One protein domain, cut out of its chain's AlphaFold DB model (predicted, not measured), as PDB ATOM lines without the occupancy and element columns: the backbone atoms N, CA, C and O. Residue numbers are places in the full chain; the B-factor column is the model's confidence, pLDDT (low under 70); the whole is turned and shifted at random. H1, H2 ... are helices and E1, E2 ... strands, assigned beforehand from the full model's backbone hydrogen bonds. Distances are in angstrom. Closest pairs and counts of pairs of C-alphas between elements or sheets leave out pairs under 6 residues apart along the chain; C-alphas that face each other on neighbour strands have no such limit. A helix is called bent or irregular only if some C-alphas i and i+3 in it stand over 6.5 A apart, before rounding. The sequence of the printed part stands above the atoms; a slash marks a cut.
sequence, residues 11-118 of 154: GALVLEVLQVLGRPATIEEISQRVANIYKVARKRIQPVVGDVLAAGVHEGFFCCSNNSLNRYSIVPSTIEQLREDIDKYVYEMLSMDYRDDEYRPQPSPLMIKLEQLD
ATOM      1  N   GLY A  11      11.642 -21.535  23.109       86.62
ATOM      2  CA  GLY A  11      11.366 -22.848  22.530       86.62
ATOM      3  C   GLY A  11      10.201 -22.822  21.546       86.62
ATOM      4  O   GLY A  11      10.355 -23.209  20.385       86.62
ATOM      5  N   ALA A  12       9.055 -22.291  21.980       87.38
ATOM      6  CA  ALA A  12       7.870 -22.152  21.137       87.38
ATOM      7  C   ALA A  12       8.105 -21.213  19.945       87.38
ATOM      8  O   ALA A  12       7.682 -21.509  18.828       87.38
ATOM      9  N   LEU A  13       8.849 -20.123  20.146       90.56
ATOM     10  CA  LEU A  13       9.181 -19.206  19.058       90.56
ATOM     11  C   LEU A  13      10.093 -19.853  18.005       90.56
ATOM     12  O   LEU A  13       9.880 -19.670  16.807       90.56
ATOM     13  N   VAL A  14      11.122 -20.599  18.417       94.25
ATOM     14  CA  VAL A  14      12.021 -21.295  17.479       94.25
ATOM     15  C   VAL A  14      11.263 -22.374  16.702       94.25
ATOM     16  O   VAL A  14      11.470 -22.514  15.493       94.25
ATOM     17  N   LEU A  15      10.340 -23.079  17.363       93.25
ATOM     18  CA  LEU A  15       9.405 -24.003  16.720       93.25
ATOM     19  C   LEU A  15       8.568 -23.316  15.640       93.25
ATOM     20  O   LEU A  15       8.543 -23.781  14.500       93.25
ATOM     21  N   GLU A  16       7.930 -22.195  15.972       92.44
ATOM     22  CA  GLU A  16       7.123 -21.421  15.028       92.44
ATOM     23  C   GLU A  16       7.969 -20.913  13.853       92.44
ATOM     24  O   GLU A  16       7.593 -21.064  12.691       92.44
ATOM     25  N   VAL A  17       9.162 -20.380  14.122       95.62
ATOM     26  CA  VAL A  17      10.090 -19.915  13.083       95.62
ATOM     27  C   VAL A  17      10.425 -21.031  12.093       95.62
ATOM     28  O   VAL A  17      10.397 -20.792  10.882       95.62
ATOM     29  N   LEU A  18      10.723 -22.239  12.577       95.88
ATOM     30  CA  LEU A  18      11.006 -23.393  11.722       95.88
ATOM     31  C   LEU A  18       9.765 -23.867  10.952       95.88
ATOM     32  O   LEU A  18       9.882 -24.178   9.765       95.88
ATOM     33  N   GLN A  19       8.585 -23.865  11.578       93.94
ATOM     34  CA  GLN A  19       7.321 -24.174  10.900       93.94
ATOM     35  C   GLN A  19       7.044 -23.197   9.752       93.94
ATOM     36  O   GLN A  19       6.777 -23.624   8.632       93.94
ATOM     37  N   VAL A  20       7.182 -21.890   9.993       94.19
ATOM     38  CA  VAL A  20       6.948 -20.851   8.979       94.19
ATOM     39  C   VAL A  20       8.018 -20.877   7.880       94.19
ATOM     40  O   VAL A  20       7.761 -20.471   6.747       94.19
ATOM     41  N   LEU A  21       9.242 -21.327   8.175       94.81
ATOM     42  CA  LEU A  21      10.256 -21.555   7.140       94.81
ATOM     43  C   LEU A  21       9.884 -22.724   6.219       94.81
ATOM     44  O   LEU A  21      10.240 -22.678   5.044       94.81
ATOM     45  N   GLY A  22       9.193 -23.752   6.726       93.50
ATOM     46  CA  GLY A  22       8.714 -24.890   5.931       93.50
ATOM     47  C   GLY A  22       9.822 -25.749   5.307       93.50
ATOM     48  O   GLY A  22       9.555 -26.570   4.433       93.50
ATOM     49  N   ARG A  23      11.080 -25.547   5.718       94.94
ATOM     50  CA  ARG A  23      12.262 -26.260   5.221       94.94
ATOM     51  C   ARG A  23      13.360 -26.312   6.285       94.94
ATOM     52  O   ARG A  23      13.381 -25.444   7.159       94.94
ATOM     53  N   PRO A  24      14.328 -27.238   6.164       96.00
ATOM     54  CA  PRO A  24      15.515 -27.215   7.004       96.00
ATOM     55  C   PRO A  24      16.262 -25.876   6.903       96.00
ATOM     56  O   PRO A  24      16.496 -25.349   5.804       96.00
ATOM     57  N   ALA A  25      16.652 -25.330   8.051       96.88
ATOM     58  CA  ALA A  25      17.239 -24.002   8.164       96.88
ATOM     59  C   ALA A  25      18.466 -23.998   9.074       96.88
ATOM     60  O   ALA A  25      18.593 -24.808   9.988       96.88
ATOM     61  N   THR A  26      19.401 -23.096   8.804       96.69
ATOM     62  CA  THR A  26      20.614 -22.965   9.618       96.69
ATOM     63  C   THR A  26      20.330 -22.167  10.889       96.69
ATOM     64  O   THR A  26      19.395 -21.364  10.938       96.69
ATOM     65  N   ILE A  27      21.189 -22.311  11.902       95.69
ATOM     66  CA  ILE A  27      21.135 -21.459  13.101       95.69
ATOM     67  C   ILE A  27      21.169 -19.965  12.747       95.69
ATOM     68  O   ILE A  27      20.524 -19.164  13.417       95.69
ATOM     69  N   GLU A  28      21.874 -19.573  11.683       95.88
ATOM     70  CA  GLU A  28      21.954 -18.181  11.237       95.88
ATOM     71  C   GLU A  28      20.617 -17.676  10.684       95.88
ATOM     72  O   GLU A  28      20.169 -16.596  11.074       95.88
ATOM     73  N   GLU A  29      19.958 -18.465   9.829       96.88
ATOM     74  CA  GLU A  29      18.634 -18.146   9.280       96.88
ATOM     75  C   GLU A  29      17.593 -18.017  10.402       96.88
ATOM     76  O   GLU A  29      16.847 -17.036  10.459       96.88
ATOM     77  N   ILE A  30      17.584 -18.981  11.326       97.19
ATOM     78  CA  ILE A  30      16.656 -19.023  12.462       97.19
ATOM     79  C   ILE A  30      16.910 -17.823  13.383       97.19
ATOM     80  O   ILE A  30      15.992 -17.059  13.677       97.19
ATOM     81  N   SER A  31      18.170 -17.585  13.762       96.38
ATOM     82  CA  SER A  31      18.557 -16.467  14.631       96.38
ATOM     83  C   SER A  31      18.232 -15.115  14.017       96.38
ATOM     84  O   SER A  31      17.823 -14.202  14.730       96.38
ATOM     85  N   GLN A  32      18.395 -14.960  12.701       97.31
ATOM     86  CA  GLN A  32      18.023 -13.727  12.015       97.31
ATOM     87  C   GLN A  32      16.512 -13.488  12.087       97.31
ATOM     88  O   GLN A  32      16.079 -12.359  12.317       97.31
ATOM     89  N   ARG A  33      15.701 -14.539  11.922       96.44
ATOM     90  CA  ARG A  33      14.242 -14.424  11.984       96.44
ATOM     91  C   ARG A  33      13.763 -14.091  13.397       96.44
ATOM     92  O   ARG A  33      12.985 -13.154  13.554       96.44
ATOM     93  N   VAL A  34      14.316 -14.751  14.414       94.00
ATOM     94  CA  VAL A  34      14.059 -14.442  15.833       94.00
ATOM     95  C   VAL A  34      14.485 -13.007  16.178       94.00
ATOM     96  O   VAL A  34      13.722 -12.256  16.784       94.00
ATOM     97  N   ALA A  35      15.669 -12.577  15.735       93.44
ATOM     98  CA  ALA A  35      16.161 -11.214  15.943       93.44
ATOM     99  C   ALA A  35      15.229 -10.151  15.336       93.44
ATOM    100  O   ALA A  35      14.979  -9.114  15.954       93.44
ATOM    101  N   ASN A  36      14.673 -10.423  14.151       94.31
ATOM    102  CA  ASN A  36      13.728  -9.533  13.475       94.31
ATOM    103  C   ASN A  36      12.385  -9.411  14.214       94.31
ATOM    104  O   ASN A  36      11.758  -8.348  14.135       94.31
ATOM    105  N   ILE A  37      11.952 -10.472  14.902       91.06
ATOM    106  CA  ILE A  37      10.727 -10.499  15.714       91.06
ATOM    107  C   ILE A  37      10.932  -9.661  16.978       91.06
ATOM    108  O   ILE A  37      10.179  -8.720  17.214       91.06
ATOM    109  N   TYR A  38      12.013  -9.913  17.724       88.12
ATOM    110  CA  TYR A  38      12.315  -9.189  18.965       88.12
ATOM    111  C   TYR A  38      12.927  -7.796  18.773       88.12
ATOM    112  O   TYR A  38      13.109  -7.074  19.749       88.12
ATOM    113  N   LYS A  39      13.258  -7.402  17.536       92.00
ATOM    114  CA  LYS A  39      13.958  -6.141  17.226       92.00
ATOM    115  C   LYS A  39      15.287  -6.003  17.985       92.00
ATOM    116  O   LYS A  39      15.628  -4.934  18.483       92.00
ATOM    117  N   VAL A  40      16.063  -7.087  18.039       91.06
ATOM    118  CA  VAL A  40      17.384  -7.139  18.693       91.06
ATOM    119  C   VAL A  40      18.492  -7.486  17.701       91.06
ATOM    120  O   VAL A  40      18.247  -7.969  16.600       91.06
ATOM    121  N   ALA A  41      19.749  -7.263  18.088       92.88
ATOM    122  CA  ALA A  41      20.890  -7.660  17.266       92.88
ATOM    123  C   ALA A  41      21.026  -9.193  17.208       92.88
ATOM    124  O   ALA A  41      21.130  -9.841  18.250       92.88
ATOM    125  N   ARG A  42      21.143  -9.764  15.998       94.44
ATOM    126  CA  ARG A  42      21.315 -11.216  15.777       94.44
ATOM    127  C   ARG A  42      22.407 -11.830  16.651       94.44
ATOM    128  O   ARG A  42      22.190 -12.863  17.272       94.44
ATOM    129  N   LYS A  43      23.562 -11.163  16.744       93.81
ATOM    130  CA  LYS A  43      24.711 -11.632  17.538       93.81
ATOM    131  C   LYS A  43      24.377 -11.852  19.020       93.81
ATOM    132  O   LYS A  43      25.037 -12.660  19.655       93.81
ATOM    133  N   ARG A  44      23.383 -11.141  19.567       88.88
ATOM    134  CA  ARG A  44      22.960 -11.280  20.970       88.88
ATOM    135  C   ARG A  44      22.032 -12.470  21.195       88.88
ATOM    136  O   ARG A  44      22.103 -13.076  22.252       88.88
ATOM    137  N   ILE A  45      21.175 -12.792  20.225       90.44
ATOM    138  CA  ILE A  45      20.167 -13.854  20.373       90.44
ATOM    139  C   ILE A  45      20.640 -15.207  19.832       90.44
ATOM    140  O   ILE A  45      20.134 -16.242  20.241       90.44
ATOM    141  N   GLN A  46      21.631 -15.212  18.938       94.19
ATOM    142  CA  GLN A  46      22.145 -16.431  18.318       94.19
ATOM    143  C   GLN A  46      22.620 -17.505  19.318       94.19
ATOM    144  O   GLN A  46      22.314 -18.669  19.066       94.19
ATOM    145  N   PRO A  47      23.301 -17.181  20.440       91.56
ATOM    146  CA  PRO A  47      23.638 -18.184  21.454       91.56
ATOM    147  C   PRO A  47      22.392 -18.844  22.055       91.56
ATOM    148  O   PRO A  47      22.306 -20.062  22.078       91.56
ATOM    149  N   VAL A  48      21.382 -18.041  22.413       91.56
ATOM    150  CA  VAL A  48      20.110 -18.527  22.977       91.56
ATOM    151  C   VAL A  48      19.383 -19.437  21.989       91.56
ATOM    152  O   VAL A  48      18.909 -20.505  22.355       91.56
ATOM    153  N   VAL A  49      19.328 -19.050  20.712       93.75
ATOM    154  CA  VAL A  49      18.747 -19.897  19.660       93.75
ATOM    155  C   VAL A  49      19.532 -21.201  19.511       93.75
ATOM    156  O   VAL A  49      18.929 -22.247  19.303       93.75
ATOM    157  N   GLY A  50      20.861 -21.159  19.636       93.50
ATOM    158  CA  GLY A  50      21.704 -22.354  19.638       93.50
ATOM    159  C   GLY A  50      21.373 -23.308  20.781       93.50
ATOM    160  O   GLY A  50      21.187 -24.498  20.528       93.50
ATOM    161  N   ASP A  51      21.228 -22.784  21.996       91.44
ATOM    162  CA  ASP A  51      20.870 -23.568  23.182       91.44
ATOM    163  C   ASP A  51      19.484 -24.209  23.028       91.44
ATOM    164  O   ASP A  51      19.334 -25.413  23.233       91.44
ATOM    165  N   VAL A  52      18.493 -23.444  22.555       93.44
ATOM    166  CA  VAL A  52      17.135 -23.944  22.276       93.44
ATOM    167  C   VAL A  52      17.149 -25.044  21.214       93.44
ATOM    168  O   VAL A  52      16.461 -26.052  21.355       93.44
ATOM    169  N   LEU A  53      17.930 -24.878  20.143       94.69
ATOM    170  CA  LEU A  53      18.046 -25.894  19.097       94.69
ATOM    171  C   LEU A  53      18.718 -27.168  19.620       94.69
ATOM    172  O   LEU A  53      18.270 -28.262  19.288       94.69
ATOM    173  N   ALA A  54      19.759 -27.046  20.445       92.56
ATOM    174  CA  ALA A  54      20.414 -28.192  21.066       92.56
ATOM    175  C   ALA A  54      19.462 -28.937  22.017       92.56
ATOM    176  O   ALA A  54      19.311 -30.154  21.904       92.56
ATOM    177  N   ALA A  55      18.764 -28.203  22.888       91.56
ATOM    178  CA  ALA A  55      17.755 -28.756  23.785       91.56
ATOM    179  C   ALA A  55      16.609 -29.412  23.005       91.56
ATOM    180  O   ALA A  55      16.218 -30.534  23.301       91.56
ATOM    181  N   GLY A  56      16.108 -28.777  21.946       93.12
ATOM    182  CA  GLY A  56      15.020 -29.340  21.153       93.12
ATOM    183  C   GLY A  56      15.429 -30.548  20.311       93.12
ATOM    184  O   GLY A  56      14.588 -31.408  20.058       93.12
ATOM    185  N   VAL A  57      16.705 -30.675  19.925       94.19
ATOM    186  CA  VAL A  57      17.231 -31.933  19.368       94.19
ATOM    187  C   VAL A  57      17.241 -33.026  20.437       94.19
ATOM    188  O   VAL A  57      16.794 -34.137  20.163       94.19
ATOM    189  N   HIS A  58      17.699 -32.714  21.651       92.31
ATOM    190  CA  HIS A  58      17.704 -33.656  22.774       92.31
ATOM    191  C   HIS A  58      16.289 -34.126  23.150       92.31
ATOM    192  O   HIS A  58      16.054 -35.318  23.328       92.31
ATOM    193  N   GLU A  59      15.327 -33.203  23.199       91.38
ATOM    194  CA  GLU A  59      13.939 -33.497  23.566       91.38
ATOM    195  C   GLU A  59      13.102 -34.113  22.436       91.38
ATOM    196  O   GLU A  59      11.995 -34.598  22.690       91.38
ATOM    197  N   GLY A  60      13.631 -34.152  21.207       94.00
ATOM    198  CA  GLY A  60      12.987 -34.773  20.046       94.00
ATOM    199  C   GLY A  60      12.023 -33.865  19.272       94.00
ATOM    200  O   GLY A  60      11.249 -34.354  18.445       94.00
ATOM    201  N   PHE A  61      12.061 -32.552  19.511       94.38
ATOM    202  CA  PHE A  61      11.313 -31.550  18.741       94.38
ATOM    203  C   PHE A  61      11.984 -31.198  17.416       94.38
ATOM    204  O   PHE A  61      11.303 -30.887  16.435       94.38
ATOM    205  N   PHE A  62      13.316 -31.252  17.380       95.69
ATOM    206  CA  PHE A  62      14.113 -30.923  16.206       95.69
ATOM    207  C   PHE A  62      14.981 -32.098  15.774       95.69
ATOM    208  O   PHE A  62      15.416 -32.916  16.578       95.69
ATOM    209  N   CYS A  63      15.307 -32.135  14.492       94.81
ATOM    210  CA  CYS A  63      16.392 -32.943  13.963       94.81
ATOM    211  C   CYS A  63      17.432 -32.032  13.309       94.81
ATOM    212  O   CYS A  63      17.093 -30.992  12.743       94.81
ATOM    213  N   CYS A  64      18.703 -32.424  13.405       94.56
ATOM    214  CA  CYS A  64      19.818 -31.733  12.768       94.56
ATOM    215  C   CYS A  64      20.445 -32.650  11.712       94.56
ATOM    216  O   CYS A  64      20.779 -33.800  11.998       94.56
ATOM    217  N   SER A  65      20.599 -32.149  10.490       90.50
ATOM    218  CA  SER A  65      21.342 -32.837   9.432       90.50
ATOM    219  C   SER A  65      22.820 -32.463   9.511       90.50
ATOM    220  O   SER A  65      23.157 -31.287   9.397       90.50
ATOM    221  N   ASN A  66      23.692 -33.468   9.638       78.56
ATOM    222  CA  ASN A  66      25.150 -33.314   9.765       78.56
ATOM    223  C   ASN A  66      25.864 -33.049   8.423       78.56
ATOM    224  O   ASN A  66      27.015 -33.443   8.230       78.56
ATOM    225  N   ASN A  67      25.181 -32.422   7.465       80.75
ATOM    226  CA  ASN A  67      25.787 -32.041   6.192       80.75
ATOM    227  C   ASN A  67      26.669 -30.788   6.379       80.75
ATOM    228  O   ASN A  67      26.718 -30.201   7.456       80.75
ATOM    229  N   SER A  68      27.355 -30.341   5.321       72.81
ATOM    230  CA  SER A  68      28.299 -29.204   5.356       72.81
ATOM    231  C   SER A  68      27.744 -27.897   5.950       72.81
ATOM    232  O   SER A  68      28.518 -27.039   6.369       72.81
ATOM    233  N   LEU A  69      26.419 -27.751   6.027       79.62
ATOM    234  CA  LEU A  69      25.754 -26.809   6.917       79.62
ATOM    235  C   LEU A  69      24.793 -27.581   7.821       79.62
ATOM    236  O   LEU A  69      23.803 -28.121   7.324       79.62
ATOM    237  N   ASN A  70      25.045 -27.570   9.133       89.75
ATOM    238  CA  ASN A  70      24.106 -28.061  10.140       89.75
ATOM    239  C   ASN A  70      22.752 -27.363   9.957       89.75
ATOM    240  O   ASN A  70      22.620 -26.153  10.178       89.75
ATOM    241  N   ARG A  71      21.758 -28.126   9.500       95.75
ATOM    242  CA  ARG A  71      20.403 -27.641   9.227       95.75
ATOM    243  C   ARG A  71      19.414 -28.313  10.151       95.75
ATOM    244  O   ARG A  71      19.406 -29.535  10.259       95.75
ATOM    245  N   TYR A  72      18.563 -27.495  10.749       96.81
ATOM    246  CA  TYR A  72      17.540 -27.898  11.691       96.81
ATOM    247  C   TYR A  72      16.178 -27.929  11.014       96.81
ATOM    248  O   TYR A  72      15.836 -27.030  10.245       96.81
ATOM    249  N   SER A  73      15.392 -28.949  11.327       96.44
ATOM    250  CA  SER A  73      13.979 -29.053  10.963       96.44
ATOM    251  C   SER A  73      13.177 -29.581  12.142       96.44
ATOM    252  O   SER A  73      13.728 -30.224  13.032       96.44
ATOM    253  N   ILE A  74      11.875 -29.309  12.147       96.44
ATOM    254  CA  ILE A  74      10.953 -29.909  13.114       96.44
ATOM    255  C   ILE A  74      10.810 -31.411  12.856       96.44
ATOM    256  O   ILE A  74      10.912 -31.853  11.710       96.44
ATOM    257  N   VAL A  75      10.521 -32.175  13.905       96.31
ATOM    258  CA  VAL A  75      10.079 -33.571  13.799       96.31
ATOM    259  C   VAL A  75       8.549 -33.578  13.672       96.31
ATOM    260  O   VAL A  75       7.873 -33.354  14.675       96.31
ATOM    261  N   PRO A  76       7.965 -33.796  12.473       94.44
ATOM    262  CA  PRO A  76       6.544 -33.522  12.238       94.44
ATOM    263  C   PRO A  76       5.604 -34.315  13.146       94.44
ATOM    264  O   PRO A  76       4.643 -33.757  13.661       94.44
ATOM    265  N   SER A  77       5.920 -35.585  13.405       95.81
ATOM    266  CA  SER A  77       5.134 -36.441  14.298       95.81
ATOM    267  C   SER A  77       5.104 -35.922  15.737       95.81
ATOM    268  O   SER A  77       4.059 -35.963  16.373       95.81
ATOM    269  N   THR A  78       6.225 -35.396  16.243       94.75
ATOM    270  CA  THR A  78       6.297 -34.810  17.591       94.75
ATOM    271  C   THR A  78       5.433 -33.556  17.687       94.75
ATOM    272  O   THR A  78       4.768 -33.336  18.694       94.75
ATOM    273  N   ILE A  79       5.431 -32.731  16.638       92.62
ATOM    274  CA  ILE A  79       4.629 -31.503  16.589       92.62
ATOM    275  C   ILE A  79       3.140 -31.811  16.515       92.62
ATOM    276  O   ILE A  79       2.360 -31.146  17.191       92.62
ATOM    277  N   GLU A  80       2.754 -32.800  15.714       95.00
ATOM    278  CA  GLU A  80       1.353 -33.198  15.607       95.00
ATOM    279  C   GLU A  80       0.846 -33.771  16.934       95.00
ATOM    280  O   GLU A  80      -0.170 -33.311  17.442       95.00
ATOM    281  N   GLN A  81       1.625 -34.647  17.579       95.81
ATOM    282  CA  GLN A  81       1.279 -35.162  18.906       95.81
ATOM    283  C   GLN A  81       1.166 -34.043  19.948       95.81
ATOM    284  O   GLN A  81       0.237 -34.032  20.747       95.81
ATOM    285  N   LEU A  82       2.088 -33.075  19.938       92.62
ATOM    286  CA  LEU A  82       2.025 -31.933  20.849       92.62
ATOM    287  C   LEU A  82       0.748 -31.102  20.630       92.62
ATOM    288  O   LEU A  82       0.180 -30.607  21.600       92.62
ATOM    289  N   ARG A  83       0.298 -30.931  19.381       92.12
ATOM    290  CA  ARG A  83      -0.960 -30.231  19.082       92.12
ATOM    291  C   ARG A  83      -2.157 -30.975  19.654       92.12
ATOM    292  O   ARG A  83      -2.937 -30.367  20.377       92.12
ATOM    293  N   GLU A  84      -2.250 -32.277  19.397       95.56
ATOM    294  CA  GLU A  84      -3.314 -33.126  19.943       95.56
ATOM    295  C   GLU A  84      -3.332 -33.102  21.480       95.56
ATOM    296  O   GLU A  84      -4.394 -32.980  22.094       95.56
ATOM    297  N   ASP A  85      -2.155 -33.166  22.108       93.62
ATOM    298  CA  ASP A  85      -1.998 -33.093  23.560       93.62
ATOM    299  C   ASP A  85      -2.519 -31.760  24.125       93.62
ATOM    300  O   ASP A  85      -3.218 -31.748  25.142       93.62
ATOM    301  N   ILE A  86      -2.199 -30.639  23.467       91.19
ATOM    302  CA  ILE A  86      -2.675 -29.304  23.857       91.19
ATOM    303  C   ILE A  86      -4.188 -29.197  23.667       91.19
ATOM    304  O   ILE A  86      -4.873 -28.720  24.571       91.19
ATOM    305  N   ASP A  87      -4.721 -29.647  22.532       92.69
ATOM    306  CA  ASP A  87      -6.158 -29.602  22.249       92.69
ATOM    307  C   ASP A  87      -6.941 -30.417  23.281       92.69
ATOM    308  O   ASP A  87      -7.945 -29.945  23.818       92.69
ATOM    309  N   LYS A  88      -6.439 -31.605  23.636       92.50
ATOM    310  CA  LYS A  88      -7.002 -32.429  24.705       92.50
ATOM    311  C   LYS A  88      -6.945 -31.717  26.055       92.50
ATOM    312  O   LYS A  88      -7.955 -31.657  26.753       92.50
ATOM    313  N   TYR A  89      -5.793 -31.154  26.415       90.50
ATOM    314  CA  TYR A  89      -5.612 -30.428  27.672       90.50
ATOM    315  C   TYR A  89      -6.574 -29.237  27.799       90.50
ATOM    316  O   TYR A  89      -7.193 -29.028  28.842       90.50
ATOM    317  N   VAL A  90      -6.732 -28.464  26.721       90.06
ATOM    318  CA  VAL A  90      -7.662 -27.332  26.657       90.06
ATOM    319  C   VAL A  90      -9.106 -27.817  26.721       90.06
ATOM    320  O   VAL A  90      -9.898 -27.244  27.466       90.06
ATOM    321  N   TYR A  91      -9.454 -28.877  25.993       90.44
ATOM    322  CA  TYR A  91     -10.793 -29.457  26.032       90.44
ATOM    323  C   TYR A  91     -11.177 -29.902  27.446       90.44
ATOM    324  O   TYR A  91     -12.257 -29.554  27.923       90.44
ATOM    325  N   GLU A  92     -10.289 -30.623  28.135       88.62
ATOM    326  CA  GLU A  92     -10.502 -31.045  29.520       88.62
ATOM    327  C   GLU A  92     -10.676 -29.830  30.432       88.62
ATOM    328  O   GLU A  92     -11.653 -29.767  31.171       88.62
ATOM    329  N   MET A  93      -9.807 -28.819  30.313       86.50
ATOM    330  CA  MET A  93      -9.879 -27.596  31.118       86.50
ATOM    331  C   MET A  93     -11.193 -26.830  30.921       86.50
ATOM    332  O   MET A  93     -11.761 -26.332  31.889       86.50
ATOM    333  N   LEU A  94     -11.674 -26.723  29.680       86.44
ATOM    334  CA  LEU A  94     -12.924 -26.031  29.349       86.44
ATOM    335  C   LEU A  94     -14.172 -26.839  29.729       86.44
ATOM    336  O   LEU A  94     -15.240 -26.255  29.892       86.44
ATOM    337  N   SER A  95     -14.045 -28.161  29.859       85.19
ATOM    338  CA  SER A  95     -15.143 -29.064  30.225       85.19
ATOM    339  C   SER A  95     -15.314 -29.224  31.740       85.19
ATOM    340  O   SER A  95     -16.250 -29.892  32.174       85.19
ATOM    341  N   MET A  96     -14.423 -28.643  32.552       76.62
ATOM    342  CA  MET A  96     -14.550 -28.667  34.008       76.62
ATOM    343  C   MET A  96     -15.595 -27.658  34.490       76.62
ATOM    344  O   MET A  96     -15.463 -26.453  34.272       76.62
ATOM    345  N   ASP A  97     -16.586 -28.137  35.239       68.88
ATOM    346  CA  ASP A  97     -17.436 -27.265  36.047       68.88
ATOM    347  C   ASP A  97     -16.639 -26.717  37.245       68.88
ATOM    348  O   ASP A  97     -15.890 -27.442  37.899       68.88
ATOM    349  N   TYR A  98     -16.841 -25.435  37.577       59.72
ATOM    350  CA  TYR A  98     -16.114 -24.647  38.597       59.72
ATOM    351  C   TYR A  98     -16.096 -25.209  40.040       59.72
ATOM    352  O   TYR A  98     -15.654 -24.519  40.959       59.72
ATOM    353  N   ARG A  99     -16.622 -26.413  40.289       59.09
ATOM    354  CA  ARG A  99     -16.736 -27.019  41.624       59.09
ATOM    355  C   ARG A  99     -15.682 -28.077  41.935       59.09
ATOM    356  O   ARG A  99     -15.652 -28.530  43.075       59.09
ATOM    357  N   ASP A 100     -14.830 -28.429  40.976       60.50
ATOM    358  CA  ASP A 100     -13.887 -29.544  41.107       60.50
ATOM    359  C   ASP A 100     -12.427 -29.058  41.055       60.50
ATOM    360  O   ASP A 100     -11.666 -29.345  40.133       60.50
ATOM    361  N   ASP A 101     -12.028 -28.251  42.047       61.06
ATOM    362  CA  ASP A 101     -10.665 -27.689  42.146       61.06
ATOM    363  C   ASP A 101      -9.585 -28.786  42.334       61.06
ATOM    364  O   ASP A 101      -8.396 -28.522  42.137       61.06
ATOM    365  N   GLU A 102      -9.983 -30.024  42.662       66.50
ATOM    366  CA  GLU A 102      -9.100 -31.196  42.779       66.50
ATOM    367  C   GLU A 102      -8.730 -31.843  41.431       66.50
ATOM    368  O   GLU A 102      -7.709 -32.526  41.357       66.50
ATOM    369  N   TYR A 103      -9.477 -31.601  40.345       70.88
ATOM    370  CA  TYR A 103      -9.326 -32.341  39.078       70.88
ATOM    371  C   TYR A 103      -8.668 -31.552  37.944       70.88
ATOM    372  O   TYR A 103      -8.963 -31.772  36.770       70.88
ATOM    373  N   ARG A 104      -7.757 -30.621  38.250       79.00
ATOM    374  CA  ARG A 104      -7.096 -29.853  37.184       79.00
ATOM    375  C   ARG A 104      -6.357 -30.791  36.219       79.00
ATOM    376  O   ARG A 104      -5.508 -31.565  36.685       79.00
ATOM    377  N   PRO A 105      -6.617 -30.701  34.898       83.50
ATOM    378  CA  PRO A 105      -5.919 -31.515  33.920       83.50
ATOM    379  C   PRO A 105      -4.417 -31.267  34.028       83.50
ATOM    380  O   PRO A 105      -3.964 -30.160  34.353       83.50
ATOM    381  N   GLN A 106      -3.641 -32.321  33.790       86.94
ATOM    382  CA  GLN A 106      -2.185 -32.283  33.853       86.94
ATOM    383  C   GLN A 106      -1.612 -32.085  32.447       86.94
ATOM    384  O   GLN A 106      -2.119 -32.689  31.499       86.94
ATOM    385  N   PRO A 107      -0.570 -31.252  32.288       87.56
ATOM    386  CA  PRO A 107       0.089 -31.083  31.000       87.56
ATOM    387  C   PRO A 107       0.713 -32.405  30.543       87.56
ATOM    388  O   PRO A 107       1.197 -33.197  31.358       87.56
ATOM    389  N   SER A 108       0.724 -32.642  29.231       91.25
ATOM    390  CA  SER A 108       1.346 -33.845  28.681       91.25
ATOM    391  C   SER A 108       2.876 -33.815  28.830       91.25
ATOM    392  O   SER A 108       3.471 -32.740  28.976       91.25
ATOM    393  N   PRO A 109       3.561 -34.970  28.720       92.62
ATOM    394  CA  PRO A 109       5.021 -35.009  28.701       92.62
ATOM    395  C   PRO A 109       5.642 -34.104  27.627       92.62
ATOM    396  O   PRO A 109       6.664 -33.479  27.891       92.62
ATOM    397  N   LEU A 110       5.037 -33.994  26.437       90.00
ATOM    398  CA  LEU A 110       5.535 -33.100  25.387       90.00
ATOM    399  C   LEU A 110       5.339 -31.628  25.752       90.00
ATOM    400  O   LEU A 110       6.232 -30.826  25.502       90.00
ATOM    401  N   MET A 111       4.225 -31.266  26.388       89.56
ATOM    402  CA  MET A 111       4.030 -29.901  26.883       89.56
ATOM    403  C   MET A 111       5.089 -29.539  27.931       89.56
ATOM    404  O   MET A 111       5.688 -28.472  27.850       89.56
ATOM    405  N   ILE A 112       5.393 -30.455  28.857       88.44
ATOM    406  CA  ILE A 112       6.438 -30.263  29.875       88.44
ATOM    407  C   ILE A 112       7.819 -30.110  29.222       88.44
ATOM    408  O   ILE A 112       8.584 -29.218  29.583       88.44
ATOM    409  N   LYS A 113       8.151 -30.947  28.233       89.25
ATOM    410  CA  LYS A 113       9.421 -30.840  27.498       89.25
ATOM    411  C   LYS A 113       9.531 -29.545  26.699       89.25
ATOM    412  O   LYS A 113      10.616 -28.980  26.604       89.25
ATOM    413  N   LEU A 114       8.424 -29.065  26.132       86.19
ATOM    414  CA  LEU A 114       8.391 -27.776  25.449       86.19
ATOM    415  C   LEU A 114       8.744 -26.638  26.418       86.19
ATOM    416  O   LEU A 114       9.550 -25.781  26.068       86.19
ATOM    417  N   GLU A 115       8.229 -26.669  27.650       84.44
ATOM    418  CA  GLU A 115       8.600 -25.690  28.684       84.44
ATOM    419  C   GLU A 115      10.087 -25.760  29.058       84.44
ATOM    420  O   GLU A 115      10.703 -24.740  29.369       84.44
ATOM    421  N   GLN A 116      10.684 -26.954  29.008       84.12
ATOM    422  CA  GLN A 116      12.103 -27.165  29.299       84.12
ATOM    423  C   GLN A 116      13.036 -26.613  28.217       84.12
ATOM    424  O   GLN A 116      14.205 -26.381  28.518       84.12
ATOM    425  N   LEU A 117      12.547 -26.327  27.003       83.00
ATOM    426  CA  LEU A 117      13.352 -25.654  25.973       83.00
ATOM    427  C   LEU A 117      13.766 -24.233  26.377       83.00
ATOM    428  O   LEU A 117      14.738 -23.700  25.848       83.00
ATOM    429  N   ASP A 118      13.036 -23.634  27.316       70.19
ATOM    430  CA  ASP A 118      13.348 -22.349  27.943       70.19
ATOM    431  C   ASP A 118      14.023 -22.478  29.305       70.19
ATOM    432  O   ASP A 118      14.390 -21.474  29.925       70.19
TER     433      ASP A 118
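Overview. This is residues 11 to 118 of the 154 residues of the protein "uncharacterized protein LOC117576623" of Drosophila albomicans (UniProt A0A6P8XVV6). A small body of crossed helices, H1, H2 and H3, has a two-stranded hairpin, E1 and E2, packed along H1 and the second half of H3, and a long arm extends from it. The arm is H4 with the stretch 96 to 108 that folds back from its far end to H5, which packs on H1 and the near half of H4; residues 97 to 102 stick out at the tip. The printed part has 108 residues, with five named helices and two named strands in the order H1 H2 H3 E1 E2 H4 H5; the sheet, E1 - E2, is antiparallel and the class is mostly helix. The whole is loose, with a radius of gyration of the C-alphas of 16.4 A, and elongated, spanning 55 by 29 by 20 A.

Arrangement. E1, residues 62 to 65, and E2, residues 71 to 74, form an antiparallel hairpin, with N 63 and O 73 at 2.9 A and N 73 and O 63 at 3.0 A, within hydrogen-bond range. Residues 25 to 26 pair antiparallel with residues 71 to 72 of E2. The closest C-alphas of E2 and H1, residues 11 to 21, are those of Ser 73 and Leu 18, 6.4 A apart. H3, residues 42 to 59, comes closest to E1 at the C-alphas of Gly 56 and Phe 62, 5.3 A apart. H1 touches H3, which touches it with residues 49 to 56 alone, and their lines stand about perpendicular at 83 degrees; the closest C-alphas, of Gly 11 and Val 52, are 5.9 A apart. H2, residues 27 to 38, touches H3 at a steep tilt of 64 degrees, opposite ways, with the C-alphas of Ser 31 and Gln 46 closest at 5.1 A. H1 and H2 touch, closest at the C-alphas of Val 17 and Ile 30, 6.7 A. H4, residues 76 to 95, touches H5, residues 109 to 116, with residues 82 to 86 alone; the closest C-alphas, of Leu 82 and Leu 110, are 5.9 A apart. H4 is apart from H1, H2, H3 and E1. Every O i to N i+4 pair is within hydrogen-bond range in H1, H2, H4 and H5, and 12 of 14 in H3.

Along the chain. H1 begins at C-alpha 11 (11.366, -22.848, 22.530). H2 is 16.2 A long. H3, 24.7 A long, is only just irregular: C-alphas 44 and 47 are 7.0 A apart. H4, 28.5 A long, ends at C-alpha 95 (-15.143, -29.064, 30.225). H5 ends at C-alpha 116 (12.103, -27.165, 29.299).

Size, cuts and confidence. The two C-alphas farthest apart, of Ser 68 and Arg 99, are 57.9 A apart. The printed part has no cut. The link from H4 to H5, 13 residues, is long; the other links are tight. Residues 97 to 102 stand free, with pLDDT under 70.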